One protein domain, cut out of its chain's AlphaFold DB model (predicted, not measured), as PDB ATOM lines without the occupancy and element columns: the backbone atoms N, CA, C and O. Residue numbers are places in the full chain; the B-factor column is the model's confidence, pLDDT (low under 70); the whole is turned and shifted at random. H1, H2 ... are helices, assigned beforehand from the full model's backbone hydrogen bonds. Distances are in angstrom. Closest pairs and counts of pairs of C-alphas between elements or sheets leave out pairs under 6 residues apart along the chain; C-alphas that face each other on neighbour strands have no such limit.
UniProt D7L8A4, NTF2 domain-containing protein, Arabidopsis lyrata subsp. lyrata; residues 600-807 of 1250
ATOM      1  N   ALA A 600      -5.667 -34.859  36.965       35.69
ATOM      2  CA  ALA A 600      -5.512 -35.689  35.768       35.69
ATOM      3  C   ALA A 600      -4.035 -35.865  35.338       35.69
ATOM      4  O   ALA A 600      -3.715 -36.764  34.549       35.69
ATOM      5  N   SER A 601      -3.113 -35.065  35.885       41.28
ATOM      6  CA  SER A 601      -1.699 -35.065  35.505       41.28
ATOM      7  C   SER A 601      -0.967 -36.322  35.991       41.28
ATOM      8  O   SER A 601      -0.247 -36.955  35.218       41.28
ATOM      9  N   ALA A 602      -1.201 -36.751  37.237       37.91
ATOM     10  CA  ALA A 602      -0.511 -37.901  37.832       37.91
ATOM     11  C   ALA A 602      -0.831 -39.222  37.104       37.91
ATOM     12  O   ALA A 602       0.073 -39.979  36.737       37.91
ATOM     13  N   ALA A 603      -2.114 -39.465  36.808       43.75
ATOM     14  CA  ALA A 603      -2.560 -40.641  36.059       43.75
ATOM     15  C   ALA A 603      -1.973 -40.677  34.633       43.75
ATOM     16  O   ALA A 603      -1.570 -41.735  34.139       43.75
ATOM     17  N   LYS A 604      -1.860 -39.512  33.982       47.09
ATOM     18  CA  LYS A 604      -1.177 -39.371  32.690       47.09
ATOM     19  C   LYS A 604       0.319 -39.643  32.778       47.09
ATOM     20  O   LYS A 604       0.828 -40.361  31.922       47.09
ATOM     21  N   ALA A 605       1.014 -39.096  33.775       54.84
ATOM     22  CA  ALA A 605       2.449 -39.300  33.958       54.84
ATOM     23  C   ALA A 605       2.775 -40.787  34.176       54.84
ATOM     24  O   ALA A 605       3.675 -41.320  33.532       54.84
ATOM     25  N   PHE A 606       1.988 -41.491  34.997       64.31
ATOM     26  CA  PHE A 606       2.107 -42.941  35.178       64.31
ATOM     27  C   PHE A 606       1.873 -43.717  33.868       64.31
ATOM     28  O   PHE A 606       2.682 -44.565  33.485       64.31
ATOM     29  N   LYS A 607       0.800 -43.394  33.133       61.41
ATOM     30  CA  LYS A 607       0.467 -44.062  31.863       61.41
ATOM     31  C   LYS A 607       1.504 -43.790  30.766       61.41
ATOM     32  O   LYS A 607       1.816 -44.694  29.996       61.41
ATOM     33  N   LEU A 608       2.074 -42.584  30.730       72.56
ATOM     34  CA  LEU A 608       3.171 -42.213  29.837       72.56
ATOM     35  C   LEU A 608       4.456 -42.977  30.187       72.56
ATOM     36  O   LEU A 608       5.016 -43.604  29.291       72.56
ATOM     37  N   ARG A 609       4.862 -43.018  31.466       74.69
ATOM     38  CA  ARG A 609       6.018 -43.810  31.933       74.69
ATOM     39  C   ARG A 609       5.887 -45.288  31.548       74.69
ATOM     40  O   ARG A 609       6.816 -45.856  30.985       74.69
ATOM     41  N   SER A 610       4.718 -45.893  31.772       77.00
ATOM     42  CA  SER A 610       4.442 -47.291  31.401       77.00
ATOM     43  C   SER A 610       4.597 -47.546  29.892       77.00
ATOM     44  O   SER A 610       5.306 -48.468  29.481       77.00
ATOM     45  N   ILE A 611       4.016 -46.675  29.055       80.50
ATOM     46  CA  ILE A 611       4.147 -46.740  27.591       80.50
ATOM     47  C   ILE A 611       5.605 -46.531  27.151       80.50
ATOM     48  O   ILE A 611       6.073 -47.244  26.267       80.50
ATOM     49  N   GLN A 612       6.340 -45.600  27.769       81.69
ATOM     50  CA  GLN A 612       7.754 -45.344  27.474       81.69
ATOM     51  C   GLN A 612       8.637 -46.556  27.794       81.69
ATOM     52  O   GLN A 612       9.429 -46.950  26.943       81.69
ATOM     53  N   SER A 613       8.481 -47.190  28.959       79.94
ATOM     54  CA  SER A 613       9.268 -48.376  29.330       79.94
ATOM     55  C   SER A 613       9.038 -49.549  28.371       79.94
ATOM     56  O   SER A 613       9.992 -50.190  27.926       79.94
ATOM     57  N   GLN A 614       7.780 -49.802  27.993       81.62
ATOM     58  CA  GLN A 614       7.440 -50.829  27.002       81.62
ATOM     59  C   GLN A 614       7.982 -50.473  25.605       81.62
ATOM     60  O   GLN A 614       8.538 -51.331  24.920       81.62
ATOM     61  N   PHE A 615       7.890 -49.201  25.200       89.62
ATOM     62  CA  PHE A 615       8.434 -48.710  23.933       89.62
ATOM     63  C   PHE A 615       9.958 -48.884  23.859       89.62
ATOM     64  O   PHE A 615      10.451 -49.422  22.872       89.62
ATOM     65  N   MET A 616      10.702 -48.494  24.901       82.75
ATOM     66  CA  MET A 616      12.162 -48.633  24.934       82.75
ATOM     67  C   MET A 616      12.595 -50.106  24.886       82.75
ATOM     68  O   MET A 616      13.553 -50.434  24.193       82.75
ATOM     69  N   SER A 617      11.856 -51.007  25.546       85.50
ATOM     70  CA  SER A 617      12.083 -52.457  25.451       85.50
ATOM     71  C   SER A 617      11.931 -52.969  24.010       85.50
ATOM     72  O   SER A 617      12.818 -53.651  23.497       85.50
ATOM     73  N   ASN A 618      10.856 -52.576  23.317       86.56
ATOM     74  CA  ASN A 618      10.627 -52.952  21.918       86.56
ATOM     75  C   ASN A 618      11.656 -52.315  20.967       86.56
ATOM     76  O   ASN A 618      12.098 -52.971  20.026       86.56
ATOM     77  N   HIS A 619      12.076 -51.074  21.234       83.88
ATOM     78  CA  HIS A 619      13.094 -50.354  20.467       83.88
ATOM     79  C   HIS A 619      14.469 -51.031  20.559       83.88
ATOM     80  O   HIS A 619      15.022 -51.416  19.530       83.88
ATOM     81  N   HIS A 620      14.988 -51.268  21.772       83.94
ATOM     82  CA  HIS A 620      16.274 -51.952  21.972       83.94
ATOM     83  C   HIS A 620      16.288 -53.370  21.382       83.94
ATOM     84  O   HIS A 620      17.320 -53.838  20.909       83.94
ATOM     85  N   ARG A 621      15.136 -54.053  21.380       84.56
ATOM     86  CA  ARG A 621      14.983 -55.415  20.845       84.56
ATOM     87  C   ARG A 621      14.558 -55.470  19.367       84.56
ATOM     88  O   ARG A 621      14.360 -56.571  18.863       84.56
ATOM     89  N   LYS A 622      14.411 -54.323  18.684       85.44
ATOM     90  CA  LYS A 622      13.968 -54.198  17.275       85.44
ATOM     91  C   LYS A 622      12.651 -54.951  16.965       85.44
ATOM     92  O   LYS A 622      12.511 -55.579  15.919       85.44
ATOM     93  N   ILE A 623      11.683 -54.916  17.888       86.25
ATOM     94  CA  ILE A 623      10.417 -55.674  17.801       86.25
ATOM     95  C   ILE A 623       9.351 -54.856  17.060       86.25
ATOM     96  O   ILE A 623       8.503 -54.222  17.681       86.25
ATOM     97  N   TYR A 624       9.362 -54.882  15.729       87.44
ATOM     98  CA  TYR A 624       8.455 -54.087  14.887       87.44
ATOM     99  C   TYR A 624       7.048 -54.699  14.682       87.44
ATOM    100  O   TYR A 624       6.453 -54.548  13.620       87.44
ATOM    101  N   THR A 625       6.485 -55.399  15.676       86.31
ATOM    102  CA  THR A 625       5.116 -55.949  15.557       86.31
ATOM    103  C   THR A 625       4.054 -54.848  15.602       86.31
ATOM    104  O   THR A 625       4.299 -53.746  16.106       86.31
ATOM    105  N   GLN A 626       2.840 -55.135  15.120       83.12
ATOM    106  CA  GLN A 626       1.773 -54.131  15.032       83.12
ATOM    107  C   GLN A 626       1.352 -53.599  16.416       83.12
ATOM    108  O   GLN A 626       1.005 -52.427  16.553       83.12
ATOM    109  N   GLU A 627       1.483 -54.386  17.488       85.25
ATOM    110  CA  GLU A 627       1.267 -53.936  18.871       85.25
ATOM    111  C   GLU A 627       2.324 -52.907  19.291       85.25
ATOM    112  O   GLU A 627       1.997 -51.897  19.922       85.25
ATOM    113  N   ALA A 628       3.587 -53.132  18.920       84.44
ATOM    114  CA  ALA A 628       4.706 -52.246  19.225       84.44
ATOM    115  C   ALA A 628       4.675 -50.958  18.383       84.44
ATOM    116  O   ALA A 628       4.979 -49.870  18.884       84.44
ATOM    117  N   ILE A 629       4.232 -51.049  17.127       87.00
ATOM    118  CA  ILE A 629       3.953 -49.900  16.258       87.00
ATOM    119  C   ILE A 629       2.773 -49.092  16.818       87.00
ATOM    120  O   ILE A 629       2.876 -47.870  16.959       87.00
ATOM    121  N   GLN A 630       1.681 -49.733  17.240       88.25
ATOM    122  CA  GLN A 630       0.576 -49.042  17.912       88.25
ATOM    123  C   GLN A 630       0.985 -48.435  19.261       88.25
ATOM    124  O   GLN A 630       0.464 -47.387  19.639       88.25
ATOM    125  N   LEU A 631       1.898 -49.061  20.006       87.69
ATOM    126  CA  LEU A 631       2.443 -48.512  21.249       87.69
ATOM    127  C   LEU A 631       3.244 -47.227  20.988       87.69
ATOM    128  O   LEU A 631       3.047 -46.234  21.688       87.69
ATOM    129  N   SER A 632       4.068 -47.206  19.934       90.06
ATOM    130  CA  SER A 632       4.742 -45.991  19.453       90.06
ATOM    131  C   SER A 632       3.737 -44.900  19.039       90.06
ATOM    132  O   SER A 632       3.885 -43.746  19.441       90.06
ATOM    133  N   ALA A 633       2.653 -45.249  18.336       88.00
ATOM    134  CA  ALA A 633       1.593 -44.291  17.996       88.00
ATOM    135  C   ALA A 633       0.905 -43.716  19.252       88.00
ATOM    136  O   ALA A 633       0.688 -42.509  19.349       88.00
ATOM    137  N   LYS A 634       0.618 -44.563  20.252       87.94
ATOM    138  CA  LYS A 634       0.051 -44.159  21.552       87.94
ATOM    139  C   LYS A 634       1.000 -43.233  22.326       87.94
ATOM    140  O   LYS A 634       0.524 -42.286  22.948       87.94
ATOM    141  N   LEU A 635       2.315 -43.462  22.258       85.75
ATOM    142  CA  LEU A 635       3.337 -42.579  22.831       85.75
ATOM    143  C   LEU A 635       3.335 -41.199  22.152       85.75
ATOM    144  O   LEU A 635       3.246 -40.178  22.833       85.75
ATOM    145  N   LEU A 636       3.360 -41.165  20.820       87.19
ATOM    146  CA  LEU A 636       3.428 -39.935  20.024       87.19
ATOM    147  C   LEU A 636       2.142 -39.096  20.084       87.19
ATOM    148  O   LEU A 636       2.205 -37.868  20.117       87.19
ATOM    149  N   ALA A 637       0.979 -39.737  20.216       83.94
ATOM    150  CA  ALA A 637      -0.296 -39.064  20.474       83.94
ATOM    151  C   ALA A 637      -0.377 -38.398  21.869       83.94
ATOM    152  O   ALA A 637      -1.274 -37.584  22.114       83.94
ATOM    153  N   ILE A 638       0.532 -38.735  22.794       81.62
ATOM    154  CA  ILE A 638       0.670 -38.088  24.109       81.62
ATOM    155  C   ILE A 638       1.796 -37.045  24.069       81.62
ATOM    156  O   ILE A 638       1.569 -35.899  24.470       81.62
ATOM    157  N   ASN A 639       2.972 -37.429  23.557       83.69
ATOM    158  CA  ASN A 639       4.165 -36.593  23.427       83.69
ATOM    159  C   ASN A 639       4.743 -36.623  21.989       83.69
ATOM    160  O   ASN A 639       5.582 -37.475  21.682       83.69
ATOM    161  N   PRO A 640       4.363 -35.657  21.132       84.31
ATOM    162  CA  PRO A 640       4.936 -35.485  19.796       84.31
ATOM    163  C   PRO A 640       6.453 -35.214  19.754       84.31
ATOM    164  O   PRO A 640       7.067 -35.436  18.715       84.31
ATOM    165  N   GLU A 641       7.087 -34.793  20.855       84.00
ATOM    166  CA  GLU A 641       8.538 -34.525  20.911       84.00
ATOM    167  C   GLU A 641       9.390 -35.774  21.202       84.00
ATOM    168  O   GLU A 641      10.590 -35.673  21.453       84.00
ATOM    169  N   ALA A 642       8.815 -36.980  21.174       83.62
ATOM    170  CA  ALA A 642       9.581 -38.217  21.324       83.62
ATOM    171  C   ALA A 642      10.299 -38.600  20.008       83.62
ATOM    172  O   ALA A 642       9.887 -39.520  19.302       83.62
ATOM    173  N   TYR A 643      11.399 -37.911  19.677       84.25
ATOM    174  CA  TYR A 643      12.208 -38.144  18.462       84.25
ATOM    175  C   TYR A 643      12.619 -39.613  18.265       84.25
ATOM    176  O   TYR A 643      12.534 -40.130  17.151       84.25
ATOM    177  N   THR A 644      12.974 -40.321  19.343       82.62
ATOM    178  CA  THR A 644      13.273 -41.766  19.322       82.62
ATOM    179  C   THR A 644      12.083 -42.595  18.837       82.62
ATOM    180  O   THR A 644      12.267 -43.556  18.097       82.62
ATOM    181  N   ALA A 645      10.852 -42.208  19.192       85.69
ATOM    182  CA  ALA A 645       9.643 -42.891  18.744       85.69
ATOM    183  C   ALA A 645       9.353 -42.628  17.261       85.69
ATOM    184  O   ALA A 645       9.038 -43.584  16.557       85.69
ATOM    185  N   TRP A 646       9.542 -41.400  16.758       88.50
ATOM    186  CA  TRP A 646       9.465 -41.115  15.315       88.50
ATOM    187  C   TRP A 646      10.506 -41.905  14.516       88.50
ATOM    188  O   TRP A 646      10.168 -42.540  13.524       88.50
ATOM    189  N   ASN A 647      11.766 -41.920  14.960       87.50
ATOM    190  CA  ASN A 647      12.823 -42.667  14.276       87.50
ATOM    191  C   ASN A 647      12.586 -44.186  14.333       87.50
ATOM    192  O   ASN A 647      12.786 -44.866  13.332       87.50
ATOM    193  N   TYR A 648      12.062 -44.711  15.443       87.38
ATOM    194  CA  TYR A 648      11.594 -46.095  15.516       87.38
ATOM    195  C   TYR A 648      10.456 -46.391  14.526       87.38
ATOM    196  O   TYR A 648      10.475 -47.452  13.913       87.38
ATOM    197  N   ARG A 649       9.499 -45.468  14.312       91.69
ATOM    198  CA  ARG A 649       8.472 -45.648  13.266       91.69
ATOM    199  C   ARG A 649       9.085 -45.729  11.877       91.69
ATOM    200  O   ARG A 649       8.671 -46.583  11.111       91.69
ATOM    201  N   LYS A 650      10.087 -44.899  11.558       89.38
ATOM    202  CA  LYS A 650      10.785 -44.970  10.259       89.38
ATOM    203  C   LYS A 650      11.385 -46.354  10.027       89.38
ATOM    204  O   LYS A 650      11.094 -46.966   9.009       89.38
ATOM    205  N   LEU A 651      12.121 -46.866  11.016       88.25
ATOM    206  CA  LEU A 651      12.708 -48.207  10.970       88.25
ATOM    207  C   LEU A 651      11.642 -49.308  10.864       88.25
ATOM    208  O   LEU A 651      11.824 -50.239  10.093       88.25
ATOM    209  N   ALA A 652      10.522 -49.187  11.584       86.31
ATOM    210  CA  ALA A 652       9.413 -50.141  11.513       86.31
ATOM    211  C   ALA A 652       8.690 -50.116  10.153       86.31
ATOM    212  O   ALA A 652       8.289 -51.156   9.643       86.31
ATOM    213  N   VAL A 653       8.533 -48.933   9.553       85.12
ATOM    214  CA  VAL A 653       7.971 -48.756   8.207       85.12
ATOM    215  C   VAL A 653       8.924 -49.321   7.156       85.12
ATOM    216  O   VAL A 653       8.471 -49.996   6.246       85.12
ATOM    217  N   GLU A 654      10.230 -49.096   7.279       84.19
ATOM    218  CA  GLU A 654      11.222 -49.625   6.334       84.19
ATOM    219  C   GLU A 654      11.392 -51.148   6.460       84.19
ATOM    220  O   GLU A 654      11.439 -51.829   5.440       84.19
ATOM    221  N   ASP A 655      11.362 -51.697   7.677       83.69
ATOM    222  CA  ASP A 655      11.301 -53.141   7.938       83.69
ATOM    223  C   ASP A 655      10.020 -53.769   7.360       83.69
ATOM    224  O   ASP A 655      10.106 -54.741   6.611       83.69
ATOM    225  N   ASN A 656       8.843 -53.184   7.610       81.19
ATOM    226  CA  ASN A 656       7.582 -53.681   7.053       81.19
ATOM    227  C   ASN A 656       7.538 -53.592   5.520       81.19
ATOM    228  O   ASN A 656       7.105 -54.545   4.880       81.19
ATOM    229  N   LEU A 657       8.010 -52.493   4.922       77.50
ATOM    230  CA  LEU A 657       8.095 -52.359   3.463       77.50
ATOM    231  C   LEU A 657       9.082 -53.370   2.855       77.50
ATOM    232  O   LEU A 657       8.787 -53.932   1.810       77.50
ATOM    233  N   SER A 658      10.197 -53.679   3.529       75.94
ATOM    234  CA  SER A 658      11.162 -54.703   3.079       75.94
ATOM    235  C   SER A 658      10.649 -56.152   3.150       75.94
ATOM    236  O   SER A 658      11.339 -57.071   2.715       75.94
ATOM    237  N   ARG A 659       9.451 -56.365   3.711       74.44
ATOM    238  CA  ARG A 659       8.781 -57.670   3.843       74.44
ATOM    239  C   ARG A 659       7.585 -57.824   2.898       74.44
ATOM    240  O   ARG A 659       6.861 -58.811   3.000       74.44
ATOM    241  N   ILE A 660       7.359 -56.846   2.022       71.75
ATOM    242  CA  ILE A 660       6.304 -56.852   1.009       71.75
ATOM    243  C   ILE A 660       6.964 -57.133  -0.343       71.75
ATOM    244  O   ILE A 660       7.898 -56.436  -0.723       71.75
ATOM    245  N   ASP A 661       6.478 -58.149  -1.059       59.00
ATOM    246  CA  ASP A 661       6.850 -58.376  -2.462       59.00
ATOM    247  C   ASP A 661       6.346 -57.214  -3.336       59.00
ATOM    248  O   ASP A 661       5.218 -56.745  -3.155       59.00
ATOM    249  N   ASP A 662       7.133 -56.812  -4.340       56.12
ATOM    250  CA  ASP A 662       6.874 -55.665  -5.241       56.12
ATOM    251  C   ASP A 662       5.521 -55.718  -5.999       56.12
ATOM    252  O   ASP A 662       5.136 -54.771  -6.689       56.12
ATOM    253  N   SER A 663       4.777 -56.823  -5.892       52.22
ATOM    254  CA  SER A 663       3.510 -57.081  -6.576       52.22
ATOM    255  C   SER A 663       2.249 -56.449  -5.961       52.22
ATOM    256  O   SER A 663       1.217 -56.486  -6.628       52.22
ATOM    257  N   ASP A 664       2.278 -55.874  -4.746       56.22
ATOM    258  CA  ASP A 664       1.087 -55.230  -4.138       56.22
ATOM    259  C   ASP A 664       1.301 -53.759  -3.702       56.22
ATOM    260  O   ASP A 664       1.592 -53.462  -2.535       56.22
ATOM    261  N   PRO A 665       1.061 -52.793  -4.612       58.06
ATOM    262  CA  PRO A 665       1.088 -51.365  -4.296       58.06
ATOM    263  C   PRO A 665       0.001 -50.898  -3.313       58.06
ATOM    264  O   PRO A 665       0.112 -49.792  -2.775       58.06
ATOM    265  N   SER A 666      -1.066 -51.669  -3.073       62.44
ATOM    266  CA  SER A 666      -2.145 -51.254  -2.164       62.44
ATOM    267  C   SER A 666      -1.691 -51.304  -0.703       62.44
ATOM    268  O   SER A 666      -1.960 -50.382   0.072       62.44
ATOM    269  N   LEU A 667      -0.904 -52.324  -0.350       66.00
ATOM    270  CA  LEU A 667      -0.407 -52.552   1.003       66.00
ATOM    271  C   LEU A 667       0.617 -51.482   1.427       66.00
ATOM    272  O   LEU A 667       0.559 -50.970   2.547       66.00
ATOM    273  N   VAL A 668       1.476 -51.053   0.492       66.69
ATOM    274  CA  VAL A 668       2.401 -49.914   0.656       66.69
ATOM    275  C   VAL A 668       1.640 -48.619   0.959       66.69
ATOM    276  O   VAL A 668       1.964 -47.910   1.914       66.69
ATOM    277  N   ASN A 669       0.590 -48.325   0.185       66.50
ATOM    278  CA  ASN A 669      -0.247 -47.143   0.398       66.50
ATOM    279  C   ASN A 669      -1.023 -47.201   1.725       66.50
ATOM    280  O   ASN A 669      -1.252 -46.154   2.331       66.50
ATOM    281  N   SER A 670      -1.401 -48.390   2.201       76.69
ATOM    282  CA  SER A 670      -2.040 -48.567   3.512       76.69
ATOM    283  C   SER A 670      -1.098 -48.165   4.657       76.69
ATOM    284  O   SER A 670      -1.438 -47.304   5.470       76.69
ATOM    285  N   ILE A 671       0.135 -48.692   4.659       78.19
ATOM    286  CA  ILE A 671       1.155 -48.399   5.684       78.19
ATOM    287  C   ILE A 671       1.463 -46.898   5.754       78.19
ATOM    288  O   ILE A 671       1.498 -46.312   6.838       78.19
ATOM    289  N   LEU A 672       1.669 -46.250   4.605       76.31
ATOM    290  CA  LEU A 672       2.002 -44.825   4.571       76.31
ATOM    291  C   LEU A 672       0.808 -43.929   4.978       76.31
ATOM    292  O   LEU A 672       1.027 -42.857   5.549       76.31
ATOM    293  N   ASN A 673      -0.440 -44.375   4.779       75.12
ATOM    294  CA  ASN A 673      -1.636 -43.663   5.247       75.12
ATOM    295  C   ASN A 673      -1.808 -43.771   6.772       75.12
ATOM    296  O   ASN A 673      -2.113 -42.765   7.420       75.12
ATOM    297  N   GLU A 674      -1.552 -44.944   7.370       83.06
ATOM    298  CA  GLU A 674      -1.533 -45.102   8.835       83.06
ATOM    299  C   GLU A 674      -0.519 -44.140   9.485       83.06
ATOM    300  O   GLU A 674      -0.824 -43.488  10.489       83.06
ATOM    301  N   GLU A 675       0.662 -43.966   8.881       86.94
ATOM    302  CA  GLU A 675       1.657 -42.988   9.337       86.94
ATOM    303  C   GLU A 675       1.172 -41.529   9.227       86.94
ATOM    304  O   GLU A 675       1.430 -40.724  10.130       86.94
ATOM    305  N   LEU A 676       0.449 -41.165   8.157       79.94
ATOM    306  CA  LEU A 676      -0.108 -39.816   7.996       79.94
ATOM    307  C   LEU A 676      -1.174 -39.482   9.051       79.94
ATOM    308  O   LEU A 676      -1.211 -38.335   9.508       79.94
ATOM    309  N   GLU A 677      -1.988 -40.450   9.485       83.69
ATOM    310  CA  GLU A 677      -2.929 -40.270  10.604       83.69
ATOM    311  C   GLU A 677      -2.209 -40.147  11.955       83.69
ATOM    312  O   GLU A 677      -2.509 -39.233  12.727       83.69
ATOM    313  N   VAL A 678      -1.185 -40.967  12.236       87.00
ATOM    314  CA  VAL A 678      -0.366 -40.815  13.460       87.00
ATOM    315  C   VAL A 678       0.258 -39.417  13.533       87.00
ATOM    316  O   VAL A 678       0.253 -38.779  14.591       87.00
ATOM    317  N   VAL A 679       0.723 -38.893  12.399       80.62
ATOM    318  CA  VAL A 679       1.203 -37.514  12.292       80.62
ATOM    319  C   VAL A 679       0.077 -36.489  12.458       80.62
ATOM    320  O   VAL A 679       0.252 -35.526  13.202       80.62
ATOM    321  N   ALA A 680      -1.090 -36.669  11.834       73.00
ATOM    322  CA  ALA A 680      -2.224 -35.754  11.991       73.00
ATOM    323  C   ALA A 680      -2.686 -35.652  13.459       73.00
ATOM    324  O   ALA A 680      -2.947 -34.556  13.957       73.00
ATOM    325  N   ILE A 681      -2.715 -36.775  14.181       78.56
ATOM    326  CA  ILE A 681      -3.008 -36.842  15.618       78.56
ATOM    327  C   ILE A 681      -1.931 -36.107  16.433       78.56
ATOM    328  O   ILE A 681      -2.267 -35.287  17.293       78.56
ATOM    329  N   ALA A 682      -0.646 -36.340  16.149       78.75
ATOM    330  CA  ALA A 682       0.454 -35.666  16.838       78.75
ATOM    331  C   ALA A 682       0.457 -34.142  16.608       78.75
ATOM    332  O   ALA A 682       0.713 -33.375  17.533       78.75
ATOM    333  N   LEU A 683       0.095 -33.684  15.409       65.38
ATOM    334  CA  LEU A 683       0.034 -32.263  15.056       65.38
ATOM    335  C   LEU A 683      -1.202 -31.551  15.616       65.38
ATOM    336  O   LEU A 683      -1.103 -30.397  16.031       65.38
ATOM    337  N   ARG A 684      -2.340 -32.253  15.727       70.81
ATOM    338  CA  ARG A 684      -3.491 -31.802  16.532       70.81
ATOM    339  C   ARG A 684      -3.131 -31.679  18.025       70.81
ATOM    340  O   ARG A 684      -3.762 -30.896  18.729       70.81
ATOM    341  N   ARG A 685      -2.127 -32.425  18.520       71.75
ATOM    342  CA  ARG A 685      -1.625 -32.356  19.910       71.75
ATOM    343  C   ARG A 685      -0.565 -31.266  20.122       71.75
ATOM    344  O   ARG A 685      -0.633 -30.579  21.138       71.75
ATOM    345  N   ASN A 686       0.387 -31.100  19.202       65.38
ATOM    346  CA  ASN A 686       1.356 -29.998  19.177       65.38
ATOM    347  C   ASN A 686       1.648 -29.563  17.730       65.38
ATOM    348  O   ASN A 686       2.443 -30.187  17.026       65.38
ATOM    349  N   ILE A 687       1.077 -28.432  17.310       57.62
ATOM    350  CA  ILE A 687       1.265 -27.916  15.949       57.62
ATOM    351  C   ILE A 687       2.695 -27.409  15.687       57.62
ATOM    352  O   ILE A 687       3.093 -27.285  14.534       57.62
ATOM    353  N   LYS A 688       3.496 -27.166  16.735       61.88
ATOM    354  CA  LYS A 688       4.912 -26.760  16.652       61.88
ATOM    355  C   LYS A 688       5.893 -27.945  16.732       61.88
ATOM    356  O   LYS A 688       7.075 -27.731  16.981       61.88
ATOM    357  N   SER A 689       5.422 -29.184  16.566       75.69
ATOM    358  CA  SER A 689       6.258 -30.377  16.750       75.69
ATOM    359  C   SER A 689       7.187 -30.651  15.568       75.69
ATOM    360  O   SER A 689       6.753 -31.145  14.522       75.69
ATOM    361  N   TYR A 690       8.484 -30.385  15.747       70.44
ATOM    362  CA  TYR A 690       9.498 -30.627  14.715       70.44
ATOM    363  C   TYR A 690       9.574 -32.109  14.331       70.44
ATOM    364  O   TYR A 690       9.679 -32.422  13.145       70.44
ATOM    365  N   GLY A 691       9.466 -33.018  15.308       76.94
ATOM    366  CA  GLY A 691       9.449 -34.464  15.072       76.94
ATOM    367  C   GLY A 691       8.307 -34.889  14.145       76.94
ATOM    368  O   GLY A 691       8.553 -35.525  13.119       76.94
ATOM    369  N   ALA A 692       7.076 -34.463  14.448       79.75
ATOM    370  CA  ALA A 692       5.899 -34.802  13.650       79.75
ATOM    371  C   ALA A 692       5.946 -34.198  12.234       79.75
ATOM    372  O   ALA A 692       5.631 -34.884  11.261       79.75
ATOM    373  N   TRP A 693       6.386 -32.941  12.084       70.94
ATOM    374  CA  TRP A 693       6.513 -32.300  10.767       70.94
ATOM    375  C   TRP A 693       7.627 -32.892   9.906       70.94
ATOM    376  O   TRP A 693       7.448 -33.056   8.697       70.94
ATOM    377  N   TYR A 694       8.768 -33.236  10.508       77.56
ATOM    378  CA  TYR A 694       9.856 -33.902   9.797       77.56
ATOM    379  C   TYR A 694       9.461 -35.327   9.390       77.56
ATOM    380  O   TYR A 694       9.757 -35.748   8.273       77.56
ATOM    381  N   HIS A 695       8.725 -36.049  10.243       82.19
ATOM    382  CA  HIS A 695       8.155 -37.348   9.883       82.19
ATOM    383  C   HIS A 695       7.129 -37.216   8.749       82.19
ATOM    384  O   HIS A 695       7.211 -37.968   7.784       82.19
ATOM    385  N   ARG A 696       6.262 -36.187   8.757       79.31
ATOM    386  CA  ARG A 696       5.359 -35.899   7.624       79.31
ATOM    387  C   ARG A 696       6.113 -35.673   6.312       79.31
ATOM    388  O   ARG A 696       5.748 -36.259   5.297       79.31
ATOM    389  N   LYS A 697       7.188 -34.874   6.340       70.44
ATOM    390  CA  LYS A 697       8.066 -34.650   5.177       70.44
ATOM    391  C   LYS A 697       8.690 -35.959   4.676       70.44
ATOM    392  O   LYS A 697       8.758 -36.179   3.472       70.44
ATOM    393  N   TRP A 698       9.119 -36.833   5.585       76.88
ATOM    394  CA  TRP A 698       9.721 -38.128   5.258       76.88
ATOM    395  C   TRP A 698       8.712 -39.118   4.642       76.88
ATOM    396  O   TRP A 698       9.019 -39.715   3.613       76.88
ATOM    397  N   ILE A 699       7.493 -39.225   5.190       72.06
ATOM    398  CA  ILE A 699       6.413 -40.059   4.623       72.06
ATOM    399  C   ILE A 699       6.070 -39.595   3.201       72.06
ATOM    400  O   ILE A 699       6.000 -40.400   2.277       72.06
ATOM    401  N   LEU A 700       5.895 -38.286   3.002       61.78
ATOM    402  CA  LEU A 700       5.460 -37.733   1.715       61.78
ATOM    403  C   LEU A 700       6.573 -37.756   0.653       61.78
ATOM    404  O   LEU A 700       6.281 -37.894  -0.533       61.78
ATOM    405  N   ASN A 701       7.845 -37.755   1.070       59.44
ATOM    406  CA  ASN A 701       8.962 -38.110   0.194       59.44
ATOM    407  C   ASN A 701       8.898 -39.574  -0.284       59.44
ATOM    408  O   ASN A 701       9.262 -39.825  -1.429       59.44
ATOM    409  N   LYS A 702       8.437 -40.527   0.547       60.00
ATOM    410  CA  LYS A 702       8.236 -41.932   0.132       60.00
ATOM    411  C   LYS A 702       6.973 -42.145  -0.718       60.00
ATOM    412  O   LYS A 702       6.993 -43.018  -1.574       60.00
ATOM    413  N   TYR A 703       5.919 -41.341  -0.549       46.69
ATOM    414  CA  TYR A 703       4.760 -41.335  -1.464       46.69
ATOM    415  C   TYR A 703       5.114 -40.860  -2.879       46.69
ATOM    416  O   TYR A 703       4.530 -41.311  -3.859       46.69
ATOM    417  N   GLN A 704       6.000 -39.865  -2.969       36.47
ATOM    418  CA  GLN A 704       6.415 -39.162  -4.188       36.47
ATOM    419  C   GLN A 704       5.288 -38.692  -5.141       36.47
ATOM    420  O   GLN A 704       5.529 -38.454  -6.324       36.47
ATOM    421  N   LYS A 705       4.079 -38.465  -4.602       34.72
ATOM    422  CA  LYS A 705       2.991 -37.619  -5.134       34.72
ATOM    423  C   LYS A 705       2.066 -37.182  -3.973       34.72
ATOM    424  O   LYS A 705       1.575 -38.034  -3.249       34.72
ATOM    425  N   LEU A 706       1.791 -35.872  -3.886       27.77
ATOM    426  CA  LEU A 706       0.652 -35.196  -3.206       27.77
ATOM    427  C   LEU A 706       0.612 -34.969  -1.659       27.77
ATOM    428  O   LEU A 706       0.260 -35.833  -0.869       27.77
ATOM    429  N   ASP A 707       0.789 -33.682  -1.315       30.83
ATOM    430  CA  ASP A 707       0.060 -32.803  -0.357       30.83
ATOM    431  C   ASP A 707       0.153 -32.874   1.204       30.83
ATOM    432  O   ASP A 707       0.465 -33.854   1.886       30.83
ATOM    433  N   LEU A 708       0.048 -31.674   1.786       32.66
ATOM    434  CA  LEU A 708       1.026 -31.084   2.699       32.66
ATOM    435  C   LEU A 708       0.503 -29.672   3.150       32.66
ATOM    436  O   LEU A 708       0.319 -28.861   2.260       32.66
ATOM    437  N   ARG A 709       0.328 -29.305   4.452       39.69
ATOM    438  CA  ARG A 709       0.398 -27.899   5.025       39.69
ATOM    439  C   ARG A 709      -0.125 -27.761   6.487       39.69
ATOM    440  O   ARG A 709      -1.331 -27.823   6.689       39.69
ATOM    441  N   ASN A 710       0.729 -27.477   7.493       35.53
ATOM    442  CA  ASN A 710       0.430 -26.627   8.692       35.53
ATOM    443  C   ASN A 710       1.681 -26.353   9.585       35.53
ATOM    444  O   ASN A 710       2.709 -26.962   9.335       35.53
ATOM    445  N   PHE A 711       1.618 -25.427  10.564       34.41
ATOM    446  CA  PHE A 711       2.665 -24.540  11.172       34.41
ATOM    447  C   PHE A 711       4.177 -24.610  10.803       34.41
ATOM    448  O   PHE A 711       4.754 -23.545  10.599       34.41
ATOM    449  N   HIS A 712       4.830 -25.760  10.563       47.53
ATOM    450  CA  HIS A 712       5.982 -25.755   9.621       47.53
ATOM    451  C   HIS A 712       5.550 -25.236   8.233       47.53
ATOM    452  O   HIS A 712       6.388 -24.847   7.418       47.53
ATOM    453  N   ALA A 713       4.226 -25.221   8.032       38.09
ATOM    454  CA  ALA A 713       3.328 -24.421   7.216       38.09
ATOM    455  C   ALA A 713       4.041 -23.827   6.055       38.09
ATOM    456  O   ALA A 713       3.867 -24.405   5.013       38.09
ATOM    457  N   TRP A 714       4.819 -22.764   6.273       45.62
ATOM    458  CA  TRP A 714       5.457 -21.884   5.298       45.62
ATOM    459  C   TRP A 714       6.793 -22.380   4.726       45.62
ATOM    460  O   TRP A 714       7.040 -22.234   3.533       45.62
ATOM    461  N   ASN A 715       7.648 -23.027   5.521       50.50
ATOM    462  CA  ASN A 715       8.844 -23.705   4.990       50.50
ATOM    463  C   ASN A 715       8.424 -24.978   4.261       50.50
ATOM    464  O   ASN A 715       8.835 -25.252   3.138       50.50
ATOM    465  N   TYR A 716       7.504 -25.695   4.898       50.00
ATOM    466  CA  TYR A 716       6.742 -26.774   4.309       50.00
ATOM    467  C   TYR A 716       5.938 -26.272   3.092       50.00
ATOM    468  O   TYR A 716       5.871 -27.021   2.140       50.00
ATOM    469  N   ARG A 717       5.423 -25.023   3.051       54.62
ATOM    470  CA  ARG A 717       4.588 -24.443   1.963       54.62
ATOM    471  C   ARG A 717       5.417 -24.171   0.740       54.62
ATOM    472  O   ARG A 717       5.007 -24.560  -0.339       54.62
ATOM    473  N   ARG A 718       6.589 -23.568   0.926       61.72
ATOM    474  CA  ARG A 718       7.570 -23.364  -0.140       61.72
ATOM    475  C   ARG A 718       7.983 -24.724  -0.731       61.72
ATOM    476  O   ARG A 718       7.863 -24.913  -1.933       61.72
ATOM    477  N   PHE A 719       8.254 -25.713   0.126       56.56
ATOM    478  CA  PHE A 719       8.458 -27.120  -0.256       56.56
ATOM    479  C   PHE A 719       7.213 -27.806  -0.881       56.56
ATOM    480  O   PHE A 719       7.369 -28.691  -1.716       56.56
ATOM    481  N   VAL A 720       5.977 -27.399  -0.542       55.31
ATOM    482  CA  VAL A 720       4.746 -27.850  -1.227       55.31
ATOM    483  C   VAL A 720       4.701 -27.292  -2.627       55.31
ATOM    484  O   VAL A 720       4.610 -28.073  -3.555       55.31
ATOM    485  N   VAL A 721       4.768 -25.968  -2.772       58.53
ATOM    486  CA  VAL A 721       4.668 -25.257  -4.053       58.53
ATOM    487  C   VAL A 721       5.696 -25.808  -5.046       58.53
ATOM    488  O   VAL A 721       5.367 -26.045  -6.204       58.53
ATOM    489  N   GLU A 722       6.897 -26.116  -4.557       60.12
ATOM    490  CA  GLU A 722       7.975 -26.795  -5.276       60.12
ATOM    491  C   GLU A 722       7.630 -28.246  -5.697       60.12
ATOM    492  O   GLU A 722       7.888 -28.627  -6.839       60.12
ATOM    493  N   LEU A 723       6.992 -29.043  -4.828       51.94
ATOM    494  CA  LEU A 723       6.573 -30.430  -5.111       51.94
ATOM    495  C   LEU A 723       5.308 -30.552  -5.980       51.94
ATOM    496  O   LEU A 723       5.265 -31.377  -6.893       51.94
ATOM    497  N   THR A 724       4.260 -29.775  -5.695       51.00
ATOM    498  CA  THR A 724       2.989 -29.765  -6.444       51.00
ATOM    499  C   THR A 724       3.085 -28.983  -7.747       51.00
ATOM    500  O   THR A 724       2.195 -29.110  -8.584       51.00
ATOM    501  N   LYS A 725       4.140 -28.173  -7.922       63.22
ATOM    502  CA  LYS A 725       4.277 -27.182  -9.000       63.22
ATOM    503  C   LYS A 725       3.111 -26.181  -9.027       63.22
ATOM    504  O   LYS A 725       2.689 -25.749 -10.098       63.22
ATOM    505  N   THR A 726       2.580 -25.828  -7.852       64.56
ATOM    506  CA  THR A 726       1.601 -24.735  -7.704       64.56
ATOM    507  C   THR A 726       2.194 -23.449  -8.283       64.56
ATOM    508  O   THR A 726       3.392 -23.209  -8.116       64.56
ATOM    509  N   SER A 727       1.400 -22.630  -8.981       77.56
ATOM    510  CA  SER A 727       1.976 -21.448  -9.620       77.56
ATOM    511  C   SER A 727       2.394 -20.410  -8.566       77.56
ATOM    512  O   SER A 727       1.743 -20.282  -7.520       77.56
ATOM    513  N   PRO A 728       3.463 -19.632  -8.811       76.50
ATOM    514  CA  PRO A 728       3.810 -18.508  -7.946       76.50
ATOM    515  C   PRO A 728       2.671 -17.485  -7.816       76.50
ATOM    516  O   PRO A 728       2.552 -16.838  -6.782       76.50
ATOM    517  N   GLN A 729       1.814 -17.370  -8.834       79.69
ATOM    518  CA  GLN A 729       0.627 -16.519  -8.846       79.69
ATOM    519  C   GLN A 729      -0.432 -16.987  -7.831       79.69
ATOM    520  O   GLN A 729      -0.916 -16.160  -7.062       79.69
ATOM    521  N   ASP A 730      -0.733 -18.291  -7.756       78.38
ATOM    522  CA  ASP A 730      -1.669 -18.849  -6.758       78.38
ATOM    523  C   ASP A 730      -1.161 -18.615  -5.324       78.38
ATOM    524  O   ASP A 730      -1.922 -18.324  -4.401       78.38
ATOM    525  N   GLU A 731       0.153 -18.745  -5.129       80.94
ATOM    526  CA  GLU A 731       0.789 -18.542  -3.830       80.94
ATOM    527  C   GLU A 731       0.826 -17.055  -3.433       80.94
ATOM    528  O   GLU A 731       0.612 -16.729  -2.264       80.94
ATOM    529  N   LEU A 732       1.030 -16.143  -4.392       85.56
ATOM    530  CA  LEU A 732       0.890 -14.704  -4.168       85.56
ATOM    531  C   LEU A 732      -0.558 -14.331  -3.838       85.56
ATOM    532  O   LEU A 732      -0.760 -13.599  -2.870       85.56
ATOM    533  N   GLN A 733      -1.550 -14.872  -4.553       84.81
ATOM    534  CA  GLN A 733      -2.963 -14.658  -4.230       84.81
ATOM    535  C   GLN A 733      -3.269 -15.108  -2.796       84.81
ATOM    536  O   GLN A 733      -3.796 -14.321  -2.020       84.81
ATOM    537  N   TYR A 734      -2.792 -16.286  -2.385       75.50
ATOM    538  CA  TYR A 734      -2.940 -16.751  -1.004       75.50
ATOM    539  C   TYR A 734      -2.307 -15.809   0.044       75.50
ATOM    540  O   TYR A 734      -2.810 -15.712   1.165       75.50
ATOM    541  N   THR A 735      -1.223 -15.088  -0.284       81.94
ATOM    542  CA  THR A 735      -0.727 -14.019   0.610       81.94
ATOM    543  C   THR A 735      -1.647 -12.800   0.626       81.94
ATOM    544  O   THR A 735      -1.869 -12.256   1.702       81.94
ATOM    545  N   THR A 736      -2.215 -12.408  -0.521       84.69
ATOM    546  CA  THR A 736      -3.207 -11.326  -0.633       84.69
ATOM    547  C   THR A 736      -4.441 -11.623   0.227       84.69
ATOM    548  O   THR A 736      -4.829 -10.789   1.040       84.69
ATOM    549  N   ASP A 737      -5.006 -12.829   0.115       77.00
ATOM    550  CA  ASP A 737      -6.198 -13.263   0.861       77.00
ATOM    551  C   ASP A 737      -5.948 -13.209   2.383       77.00
ATOM    552  O   ASP A 737      -6.764 -12.718   3.159       77.00
ATOM    553  N   LEU A 738      -4.769 -13.653   2.833       68.94
ATOM    554  CA  LEU A 738      -4.386 -13.614   4.249       68.94
ATOM    555  C   LEU A 738      -4.146 -12.202   4.803       68.94
ATOM    556  O   LEU A 738      -4.310 -12.004   6.010       68.94
ATOM    557  N   ILE A 739      -3.724 -11.256   3.963       78.56
ATOM    558  CA  ILE A 739      -3.524  -9.850   4.338       78.56
ATOM    559  C   ILE A 739      -4.879  -9.128   4.374       78.56
ATOM    560  O   ILE A 739      -5.175  -8.430   5.341       78.56
ATOM    561  N   ASN A 740      -5.723  -9.342   3.363       78.00
ATOM    562  CA  ASN A 740      -6.994  -8.637   3.207       78.00
ATOM    563  C   ASN A 740      -8.107  -9.200   4.112       78.00
ATOM    564  O   ASN A 740      -8.756  -8.443   4.832       78.00
ATOM    565  N   ASP A 741      -8.326 -10.520   4.099       64.94
ATOM    566  CA  ASP A 741      -9.517 -11.143   4.701       64.94
ATOM    567  C   ASP A 741      -9.300 -11.599   6.152       64.94
ATOM    568  O   ASP A 741     -10.265 -11.811   6.893       64.94
ATOM    569  N   VAL A 742      -8.039 -11.777   6.572       64.56
ATOM    570  CA  VAL A 742      -7.689 -12.277   7.914       64.56
ATOM    571  C   VAL A 742      -7.068 -11.190   8.792       64.56
ATOM    572  O   VAL A 742      -7.591 -10.933   9.877       64.56
ATOM    573  N   SER A 743      -5.955 -10.572   8.374       65.62
ATOM    574  CA  SER A 743      -5.350  -9.421   9.068       65.62
ATOM    575  C   SER A 743      -4.207  -8.811   8.253       65.62
ATOM    576  O   SER A 743      -3.261  -9.517   7.899       65.62
ATOM    577  N   PHE A 744      -4.223  -7.488   8.063       71.00
ATOM    578  CA  PHE A 744      -3.112  -6.776   7.421       71.00
ATOM    579  C   PHE A 744      -1.825  -6.809   8.269       71.00
ATOM    580  O   PHE A 744      -0.731  -6.814   7.712       71.00
ATOM    581  N   SER A 745      -1.932  -6.997   9.587       70.62
ATOM    582  CA  SER A 745      -0.812  -7.194  10.528       70.62
ATOM    583  C   SER A 745      -0.166  -8.585  10.467       70.62
ATOM    584  O   SER A 745       0.548  -9.019  11.374       70.62
ATOM    585  N   ASN A 746      -0.421  -9.344   9.402       72.44
ATOM    586  CA  ASN A 746       0.135 -10.673   9.205       72.44
ATOM    587  C   ASN A 746       1.551 -10.606   8.609       72.44
ATOM    588  O   ASN A 746       1.769 -10.922   7.438       72.44
ATOM    589  N   TYR A 747       2.541 -10.260   9.441       75.81
ATOM    590  CA  TYR A 747       3.970 -10.259   9.080       75.81
ATOM    591  C   TYR A 747       4.425 -11.536   8.340       75.81
ATOM    592  O   TYR A 747       5.273 -11.474   7.452       75.81
ATOM    593  N   SER A 748       3.850 -12.706   8.656       72.00
ATOM    594  CA  SER A 748       4.198 -13.963   7.972       72.00
ATOM    595  C   SER A 748       3.738 -14.000   6.511       72.00
ATOM    596  O   SER A 748       4.451 -14.554   5.673       72.00
ATOM    597  N   ALA A 749       2.586 -13.403   6.189       74.31
ATOM    598  CA  ALA A 749       2.113 -13.274   4.813       74.31
ATOM    599  C   ALA A 749       2.981 -12.279   4.025       74.31
ATOM    600  O   ALA A 749       3.476 -12.639   2.958       74.31
ATOM    601  N   TRP A 750       3.265 -11.099   4.591       82.94
ATOM    602  CA  TRP A 750       4.176 -10.110   3.996       82.94
ATOM    603  C   TRP A 750       5.582 -10.674   3.736       82.94
ATOM    604  O   TRP A 750       6.116 -10.524   2.639       82.94
ATOM    605  N   HIS A 751       6.169 -11.391   4.701       81.81
ATOM    606  CA  HIS A 751       7.477 -12.036   4.540       81.81
ATOM    607  C   HIS A 751       7.470 -13.154   3.478       81.81
ATOM    608  O   HIS A 751       8.435 -13.307   2.728       81.81
ATOM    609  N   ASN A 752       6.398 -13.951   3.382       77.81
ATOM    610  CA  ASN A 752       6.294 -14.957   2.322       77.81
ATOM    611  C   ASN A 752       6.150 -14.289   0.943       77.81
ATOM    612  O   ASN A 752       6.788 -14.724  -0.014       77.81
ATOM    613  N   ARG A 753       5.386 -13.190   0.860       90.50
ATOM    614  CA  ARG A 753       5.195 -12.392  -0.357       90.50
ATOM    615  C   ARG A 753       6.509 -11.793  -0.864       90.50
ATOM    616  O   ARG A 753       6.855 -12.005  -2.025       90.50
ATOM    617  N   SER A 754       7.295 -11.147   0.001       89.69
ATOM    618  CA  SER A 754       8.596 -10.572  -0.382       89.69
ATOM    619  C   SER A 754       9.606 -11.643  -0.796       89.69
ATOM    620  O   SER A 754      10.336 -11.452  -1.769       89.69
ATOM    621  N   ALA A 755       9.613 -12.804  -0.134       83.50
ATOM    622  CA  ALA A 755      10.459 -13.934  -0.521       83.50
ATOM    623  C   ALA A 755      10.109 -14.494  -1.918       83.50
ATOM    624  O   ALA A 755      11.009 -14.800  -2.702       83.50
ATOM    625  N   LEU A 756       8.817 -14.598  -2.252       84.69
ATOM    626  CA  LEU A 756       8.351 -15.035  -3.575       84.69
ATOM    627  C   LEU A 756       8.708 -14.016  -4.660       84.69
ATOM    628  O   LEU A 756       9.343 -14.369  -5.654       84.69
ATOM    629  N   LEU A 757       8.352 -12.746  -4.447       88.62
ATOM    630  CA  LEU A 757       8.621 -11.666  -5.395       88.62
ATOM    631  C   LEU A 757      10.121 -11.477  -5.635       88.62
ATOM    632  O   LEU A 757      10.522 -11.317  -6.784       88.62
ATOM    633  N   SER A 758      10.960 -11.605  -4.600       83.75
ATOM    634  CA  SER A 758      12.423 -11.577  -4.751       83.75
ATOM    635  C   SER A 758      12.920 -12.629  -5.750       83.75
ATOM    636  O   SER A 758      13.776 -12.328  -6.578       83.75
ATOM    637  N   SER A 759      12.362 -13.851  -5.742       79.88
ATOM    638  CA  SER A 759      12.718 -14.863  -6.747       79.88
ATOM    639  C   SER A 759      12.092 -14.611  -8.121       79.88
ATOM    640  O   SER A 759      12.648 -15.104  -9.101       79.88
ATOM    641  N   LEU A 760      10.936 -13.955  -8.221       82.69
ATOM    642  CA  LEU A 760      10.241 -13.737  -9.496       82.69
ATOM    643  C   LEU A 760      10.849 -12.572 -10.280       82.69
ATOM    644  O   LEU A 760      11.129 -12.717 -11.470       82.69
ATOM    645  N   VAL A 761      11.121 -11.465  -9.586       81.50
ATOM    646  CA  VAL A 761      11.745 -10.257 -10.139       81.50
ATOM    647  C   VAL A 761      13.184 -10.547 -10.573       81.50
ATOM    648  O   VAL A 761      13.526 -10.289 -11.724       81.50
ATOM    649  N   ALA A 762      13.994 -11.204  -9.730       72.94
ATOM    650  CA  ALA A 762      15.375 -11.561 -10.080       72.94
ATOM    651  C   ALA A 762      15.473 -12.556 -11.257       72.94
ATOM    652  O   ALA A 762      16.450 -12.547 -12.002       72.94
ATOM    653  N   LYS A 763      14.452 -13.405 -11.459       74.50
ATOM    654  CA  LYS A 763      14.341 -14.296 -12.631       74.50
ATOM    655  C   LYS A 763      13.707 -13.619 -13.851       74.50
ATOM    656  O   LYS A 763      13.638 -14.255 -14.899       74.50
ATOM    657  N   LYS A 764      13.229 -12.374 -13.717       75.56
ATOM    658  CA  LYS A 764      12.476 -11.616 -14.732       75.56
ATOM    659  C   LYS A 764      11.360 -12.465 -15.349       75.56
ATOM    660  O   LYS A 764      11.217 -12.544 -16.567       75.56
ATOM    661  N   ALA A 765      10.603 -13.142 -14.482       75.88
ATOM    662  CA  ALA A 765       9.478 -13.976 -14.886       75.88
ATOM    663  C   ALA A 765       8.401 -13.139 -15.600       75.88
ATOM    664  O   ALA A 765       8.267 -11.939 -15.345       75.88
ATOM    665  N   ASP A 766       7.623 -13.768 -16.483       74.31
ATOM    666  CA  ASP A 766       6.588 -13.061 -17.242       74.31
ATOM    667  C   ASP A 766       5.548 -12.411 -16.306       74.31
ATOM    668  O   ASP A 766       5.130 -13.001 -15.307       74.31
ATOM    669  N   GLY A 767       5.198 -11.155 -16.586       73.75
ATOM    670  CA  GLY A 767       4.407 -10.287 -15.704       73.75
ATOM    671  C   GLY A 767       5.129  -9.711 -14.468       73.75
ATOM    672  O   GLY A 767       4.553  -8.847 -13.800       73.75
ATOM    673  N   PHE A 768       6.372 -10.121 -14.172       80.56
ATOM    674  CA  PHE A 768       7.155  -9.718 -12.987       80.56
ATOM    675  C   PHE A 768       8.401  -8.881 -13.328       80.56
ATOM    676  O   PHE A 768       9.503  -9.124 -12.829       80.56
ATOM    677  N   MET A 769       8.241  -7.864 -14.178       81.62
ATOM    678  CA  MET A 769       9.302  -6.875 -14.416       81.62
ATOM    679  C   MET A 769       9.514  -5.991 -13.168       81.62
ATOM    680  O   MET A 769       8.522  -5.656 -12.510       81.62
ATOM    681  N   PRO A 770      10.759  -5.590 -12.819       80.25
ATOM    682  CA  PRO A 770      11.041  -4.905 -11.553       80.25
ATOM    683  C   PRO A 770      10.204  -3.640 -11.331       80.25
ATOM    684  O   PRO A 770       9.533  -3.525 -10.311       80.25
ATOM    685  N   LYS A 771      10.187  -2.728 -12.309       84.38
ATOM    686  CA  LYS A 771       9.499  -1.430 -12.245       84.38
ATOM    687  C   LYS A 771       7.993  -1.583 -12.009       84.38
ATOM    688  O   LYS A 771       7.437  -0.987 -11.090       84.38
ATOM    689  N   GLU A 772       7.341  -2.400 -12.827       86.81
ATOM    690  CA  GLU A 772       5.892  -2.614 -12.807       86.81
ATOM    691  C   GLU A 772       5.444  -3.412 -11.572       86.81
ATOM    692  O   GLU A 772       4.344  -3.195 -11.064       86.81
ATOM    693  N   THR A 773       6.297  -4.312 -11.069       87.44
ATOM    694  CA  THR A 773       6.028  -5.095  -9.853       87.44
ATOM    695  C   THR A 773       6.195  -4.243  -8.602       87.44
ATOM    696  O   THR A 773       5.284  -4.186  -7.783       87.44
ATOM    697  N   ILE A 774       7.328  -3.546  -8.466       88.44
ATOM    698  CA  ILE A 774       7.637  -2.720  -7.293       88.44
ATOM    699  C   ILE A 774       6.604  -1.604  -7.139       88.44
ATOM    700  O   ILE A 774       6.091  -1.422  -6.040       88.44
ATOM    701  N   ARG A 775       6.214  -0.930  -8.233       88.44
ATOM    702  CA  ARG A 775       5.146   0.079  -8.192       88.44
ATOM    703  C   ARG A 775       3.836  -0.489  -7.632       88.44
ATOM    704  O   ARG A 775       3.299   0.066  -6.685       88.44
ATOM    705  N   ARG A 776       3.353  -1.610  -8.182       90.69
ATOM    706  CA  ARG A 776       2.090  -2.245  -7.759       90.69
ATOM    707  C   ARG A 776       2.104  -2.646  -6.280       90.69
ATOM    708  O   ARG A 776       1.068  -2.633  -5.627       90.69
ATOM    709  N   GLU A 777       3.264  -3.035  -5.764       93.94
ATOM    710  CA  GLU A 777       3.424  -3.463  -4.375       93.94
ATOM    711  C   GLU A 777       3.610  -2.284  -3.404       93.94
ATOM    712  O   GLU A 777       3.170  -2.395  -2.260       93.94
ATOM    713  N   LEU A 778       4.167  -1.149  -3.858       90.88
ATOM    714  CA  LEU A 778       4.109   0.138  -3.147       90.88
ATOM    715  C   LEU A 778       2.651   0.610  -3.040       90.88
ATOM    716  O   LEU A 778       2.138   0.722  -1.925       90.88
ATOM    717  N   ASP A 779       1.959   0.718  -4.186       88.25
ATOM    718  CA  ASP A 779       0.528   1.057  -4.281       88.25
ATOM    719  C   ASP A 779      -0.334   0.153  -3.359       88.25
ATOM    720  O   ASP A 779      -1.353   0.591  -2.828       88.25
ATOM    721  N   TYR A 780       0.060  -1.116  -3.151       90.31
ATOM    722  CA  TYR A 780      -0.628  -2.066  -2.268       90.31
ATOM    723  C   TYR A 780      -0.305  -1.862  -0.778       90.31
ATOM    724  O   TYR A 780      -1.239  -1.752   0.022       90.31
ATOM    725  N   VAL A 781       0.976  -1.785  -0.383       90.62
ATOM    726  CA  VAL A 781       1.370  -1.665   1.038       90.62
ATOM    727  C   VAL A 781       1.004  -0.308   1.644       90.62
ATOM    728  O   VAL A 781       0.708  -0.243   2.838       90.62
ATOM    729  N   HIS A 782       0.940   0.755   0.830       87.69
ATOM    730  CA  HIS A 782       0.422   2.064   1.241       87.69
ATOM    731  C   HIS A 782      -0.941   1.940   1.936       87.69
ATOM    732  O   HIS A 782      -1.129   2.524   2.999       87.69
ATOM    733  N   ASN A 783      -1.863   1.113   1.422       83.81
ATOM    734  CA  ASN A 783      -3.190   0.932   2.031       83.81
ATOM    735  C   ASN A 783      -3.123   0.400   3.470       83.81
ATOM    736  O   ASN A 783      -3.984   0.739   4.275       83.81
ATOM    737  N   ALA A 784      -2.124  -0.423   3.805       83.75
ATOM    738  CA  ALA A 784      -1.926  -0.896   5.174       83.75
ATOM    739  C   ALA A 784      -1.292   0.200   6.048       83.75
ATOM    740  O   ALA A 784      -1.815   0.503   7.117       83.75
ATOM    741  N   ILE A 785      -0.229   0.848   5.556       84.75
ATOM    742  CA  ILE A 785       0.509   1.910   6.266       84.75
ATOM    743  C   ILE A 785      -0.386   3.106   6.619       84.75
ATOM    744  O   ILE A 785      -0.361   3.576   7.751       84.75
ATOM    745  N   PHE A 786      -1.207   3.577   5.677       81.06
ATOM    746  CA  PHE A 786      -2.134   4.691   5.901       81.06
ATOM    747  C   PHE A 786      -3.431   4.273   6.635       81.06
ATOM    748  O   PHE A 786      -4.265   5.131   6.915       81.06
ATOM    749  N   THR A 787      -3.615   2.982   6.952       80.94
ATOM    750  CA  THR A 787      -4.737   2.485   7.779       80.94
ATOM    751  C   THR A 787      -4.347   2.331   9.252       80.94
ATOM    752  O   THR A 787      -5.168   2.618  10.122       80.94
ATOM    753  N   ASP A 788      -3.121   1.886   9.541       77.38
ATOM    754  CA  ASP A 788      -2.582   1.748  10.900       77.38
ATOM    755  C   ASP A 788      -1.074   2.058  10.896       77.38
ATOM    756  O   ASP A 788      -0.241   1.222  10.537       77.38
ATOM    757  N   GLU A 789      -0.721   3.288  11.271       73.31
ATOM    758  CA  GLU A 789       0.659   3.778  11.207       73.31
ATOM    759  C   GLU A 789       1.596   3.161  12.263       73.31
ATOM    760  O   GLU A 789       2.818   3.251  12.123       73.31
ATOM    761  N   ASP A 790       1.059   2.488  13.286       76.00
ATOM    762  CA  ASP A 790       1.844   1.773  14.302       76.00
ATOM    763  C   ASP A 790       2.148   0.310  13.895       76.00
ATOM    764  O   ASP A 790       3.010  -0.341  14.506       76.00
ATOM    765  N   ASP A 791       1.502  -0.227  12.848       77.75
ATOM    766  CA  ASP A 791       1.697  -1.614  12.409       77.75
ATOM    767  C   ASP A 791       3.017  -1.827  11.651       77.75
ATOM    768  O   ASP A 791       3.134  -1.752  10.423       77.75
ATOM    769  N   GLN A 792       4.030  -2.209  12.426       82.81
ATOM    770  CA  GLN A 792       5.373  -2.576  11.974       82.81
ATOM    771  C   GLN A 792       5.388  -3.598  10.820       82.81
ATOM    772  O   GLN A 792       6.354  -3.630  10.055       82.81
ATOM    773  N   SER A 793       4.348  -4.426  10.664       83.75
ATOM    774  CA  SER A 793       4.278  -5.474   9.635       83.75
ATOM    775  C   SER A 793       4.362  -4.905   8.220       83.75
ATOM    776  O   SER A 793       5.137  -5.406   7.400       83.75
ATOM    777  N   ALA A 794       3.601  -3.842   7.954       86.50
ATOM    778  CA  ALA A 794       3.573  -3.179   6.657       86.50
ATOM    779  C   ALA A 794       4.858  -2.367   6.426       86.50
ATOM    780  O   ALA A 794       5.462  -2.456   5.355       86.50
ATOM    781  N   TRP A 795       5.360  -1.678   7.458       88.00
ATOM    782  CA  TRP A 795       6.636  -0.957   7.400       88.00
ATOM    783  C   TRP A 795       7.829  -1.869   7.070       88.00
ATOM    784  O   TRP A 795       8.674  -1.500   6.255       88.00
ATOM    785  N   PHE A 796       7.904  -3.086   7.625       86.81
ATOM    786  CA  PHE A 796       8.961  -4.043   7.265       86.81
ATOM    787  C   PHE A 796       8.875  -4.514   5.804       86.81
ATOM    788  O   PHE A 796       9.914  -4.745   5.182       86.81
ATOM    789  N   TYR A 797       7.671  -4.633   5.237       91.25
ATOM    790  CA  TYR A 797       7.490  -4.951   3.817       91.25
ATOM    791  C   TYR A 797       7.879  -3.773   2.915       91.25
ATOM    792  O   TYR A 797       8.622  -3.948   1.949       91.25
ATOM    793  N   TYR A 798       7.464  -2.561   3.289       91.94
ATOM    794  CA  TYR A 798       7.851  -1.321   2.623       91.94
ATOM    795  C   TYR A 798       9.371  -1.123   2.602       91.94
ATOM    796  O   TYR A 798       9.937  -0.767   1.575       91.94
ATOM    797  N   LEU A 799      10.070  -1.432   3.698       90.38
ATOM    798  CA  LEU A 799      11.532  -1.368   3.739       90.38
ATOM    799  C   LEU A 799      12.218  -2.354   2.784       90.38
ATOM    800  O   LEU A 799      13.274  -2.031   2.242       90.38
ATOM    801  N   TRP A 800      11.623  -3.523   2.536       90.94
ATOM    802  CA  TRP A 800      12.108  -4.442   1.503       90.94
ATOM    803  C   TRP A 800      11.831  -3.916   0.083       90.94
ATOM    804  O   TRP A 800      12.702  -4.041  -0.780       90.94
ATOM    805  N   LEU A 801      10.674  -3.284  -0.155       90.75
ATOM    806  CA  LEU A 801      10.378  -2.608  -1.426       90.75
ATOM    807  C   LEU A 801      11.347  -1.451  -1.683       90.75
ATOM    808  O   LEU A 801      11.910  -1.371  -2.771       90.75
ATOM    809  N   LEU A 802      11.618  -0.617  -0.678       88.94
ATOM    810  CA  LEU A 802      12.591   0.470  -0.768       88.94
ATOM    811  C   LEU A 802      14.004  -0.061  -1.063       88.94
ATOM    812  O   LEU A 802      14.677   0.486  -1.930       88.94
ATOM    813  N   ASP A 803      14.433  -1.168  -0.441       84.94
ATOM    814  CA  ASP A 803      15.691  -1.847  -0.797       84.94
ATOM    815  C   ASP A 803      15.720  -2.267  -2.278       84.94
ATOM    816  O   ASP A 803      16.734  -2.058  -2.945       84.94
ATOM    817  N   GLN A 804      14.603  -2.769  -2.824       83.50
ATOM    818  CA  GLN A 804      14.515  -3.168  -4.236       83.50
ATOM    819  C   GLN A 804      14.417  -1.962  -5.191       83.50
ATOM    820  O   GLN A 804      14.869  -2.072  -6.333       83.50
ATOM    821  N   THR A 805      13.886  -0.815  -4.746       84.75
ATOM    822  CA  THR A 805      13.863   0.460  -5.494       84.75
ATOM    823  C   THR A 805      15.223   1.158  -5.496       84.75
ATOM    824  O   THR A 805      15.612   1.729  -6.515       84.75
ATOM    825  N   VAL A 806      15.975   1.091  -4.394       79.69
ATOM    826  CA  VAL A 806      17.249   1.810  -4.240       79.69
ATOM    827  C   VAL A 806      18.435   1.022  -4.793       79.69
ATOM    828  O   VAL A 806      19.244   1.590  -5.524       79.69
ATOM    829  N   LYS A 807      18.556  -0.278  -4.495       73.38
ATOM    830  CA  LYS A 807      19.728  -1.067  -4.908       73.38
ATOM    831  C   LYS A 807      19.607  -1.593  -6.336       73.38
ATOM    832  O   LYS A 807      18.547  -2.053  -6.766       73.38
TER     833      LYS A 807
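Overview. This is residues 600 to 807 of the 1250 residues of the protein "NTF2 domain-containing protein" of Arabidopsis lyrata subsp. lyrata (UniProt D7L8A4). Two lobes of up-and-down helices lie at the two ends of a loose whole, with H6 alone between them and touching no helix. One lobe is the four-helix bundle of H2, H3, H4 and H5, with H1 slanting across H2 at its far side; the other is the three-helix bundle of H8, H9 and H10, with H7 packed on H8. The helices stand mostly crosswise to the longest axis, which runs from lobe to lobe. The printed part has 208 residues with ten named helices, H1 to H10 in chain order, and no named strand; its class is all helix. It is loose, with a radius of gyration of the C-alphas of 22.7 A and spans of 63 by 48 by 28 A.

Along the chain. H1, residues 600 to 620, begins with C-alpha 600 at (-5.512, -35.689, 35.768) and is 30.5 A long from first to last C-alpha. H2 is residues 626 to 636, H3 residues 643 to 657 with 21.1 A, and H4 residues 665 to 685 with 30.9 A. H5 is residues 690 to 703 and H6 residues 713 to 724, beginning with C-alpha 713 at (3.328, -24.421, 7.216). H7 is residues 728 to 742, H8 residues 747 to 762 with 22.3 A, and H9 residues 770 to 785 with 21.8 A. H10, residues 792 to 806, ends with C-alpha 806 at (17.249, 1.810, -4.240).

Arrangement. H1 touches H2 at a steep tilt of 45 degrees, opposite ways, the closest C-alphas being those of Ile 611 and Leu 635, 6.4 A apart. H2, H3, H4 and H5 form an up-and-down bundle, each running against the one before it. H2 and H3 are a hairpin at a shallow tilt of 28 degrees, with the C-alphas of Ser 632 and Ala 645 closest at 5.8 A. H4 and H5 are a hairpin too, at 19 degrees, with the C-alphas of Val 679 and Ala 692 closest at 5.6 A. H2 and H4 only just touch, with 3 pairs of C-alphas within 8 A, the closest those of Ala 633 and Val 678 at 6.0 A. H3 touches H5 with residues 643 to 646 alone, the C-alphas of Tyr 643 and Gly 691 closest at 5.7 A. H5 and H6 are near each other, with 8 pairs of C-alphas within 10 A. H6 is close to but not clearly touching H8, the C-alphas of Trp 714 and Asn 752 closest at 7.6 A. H7 and H8 are a hairpin at a shallow tilt of 25 degrees, with the C-alphas of Thr 735 and Ala 749 closest at 5.1 A. H8, H9 and H10 form the second up-and-down bundle. H8 touches H10, the same way at 14 degrees, with the C-alphas of Tyr 747 and Ser 793 closest at 4.8 A. H9 and H10 are a hairpin at 24 degrees, with the C-alphas of Ile 785 and Ala 794 closest at 6.0 A. Every O i to N i+4 pair is within hydrogen-bond range in H1, H2, H3, H4, H5, H6, H8 and H10; in H7 it is 10 of 11 and in H9 10 of 12.

Size, cuts and confidence. The two C-alphas farthest apart are those of Arg 621 and Phe 786, at 64.3 A. The printed part has no cut, and none of its links is long. Residues 661 to 666, of which 665 and 666 belong to H4, stand free. The mean pLDDT of the printed part is 74.8; 52 residues are under 70, among them 600 to 607, 661 to 669 and 700 to 726, and H6 has a mean of 53.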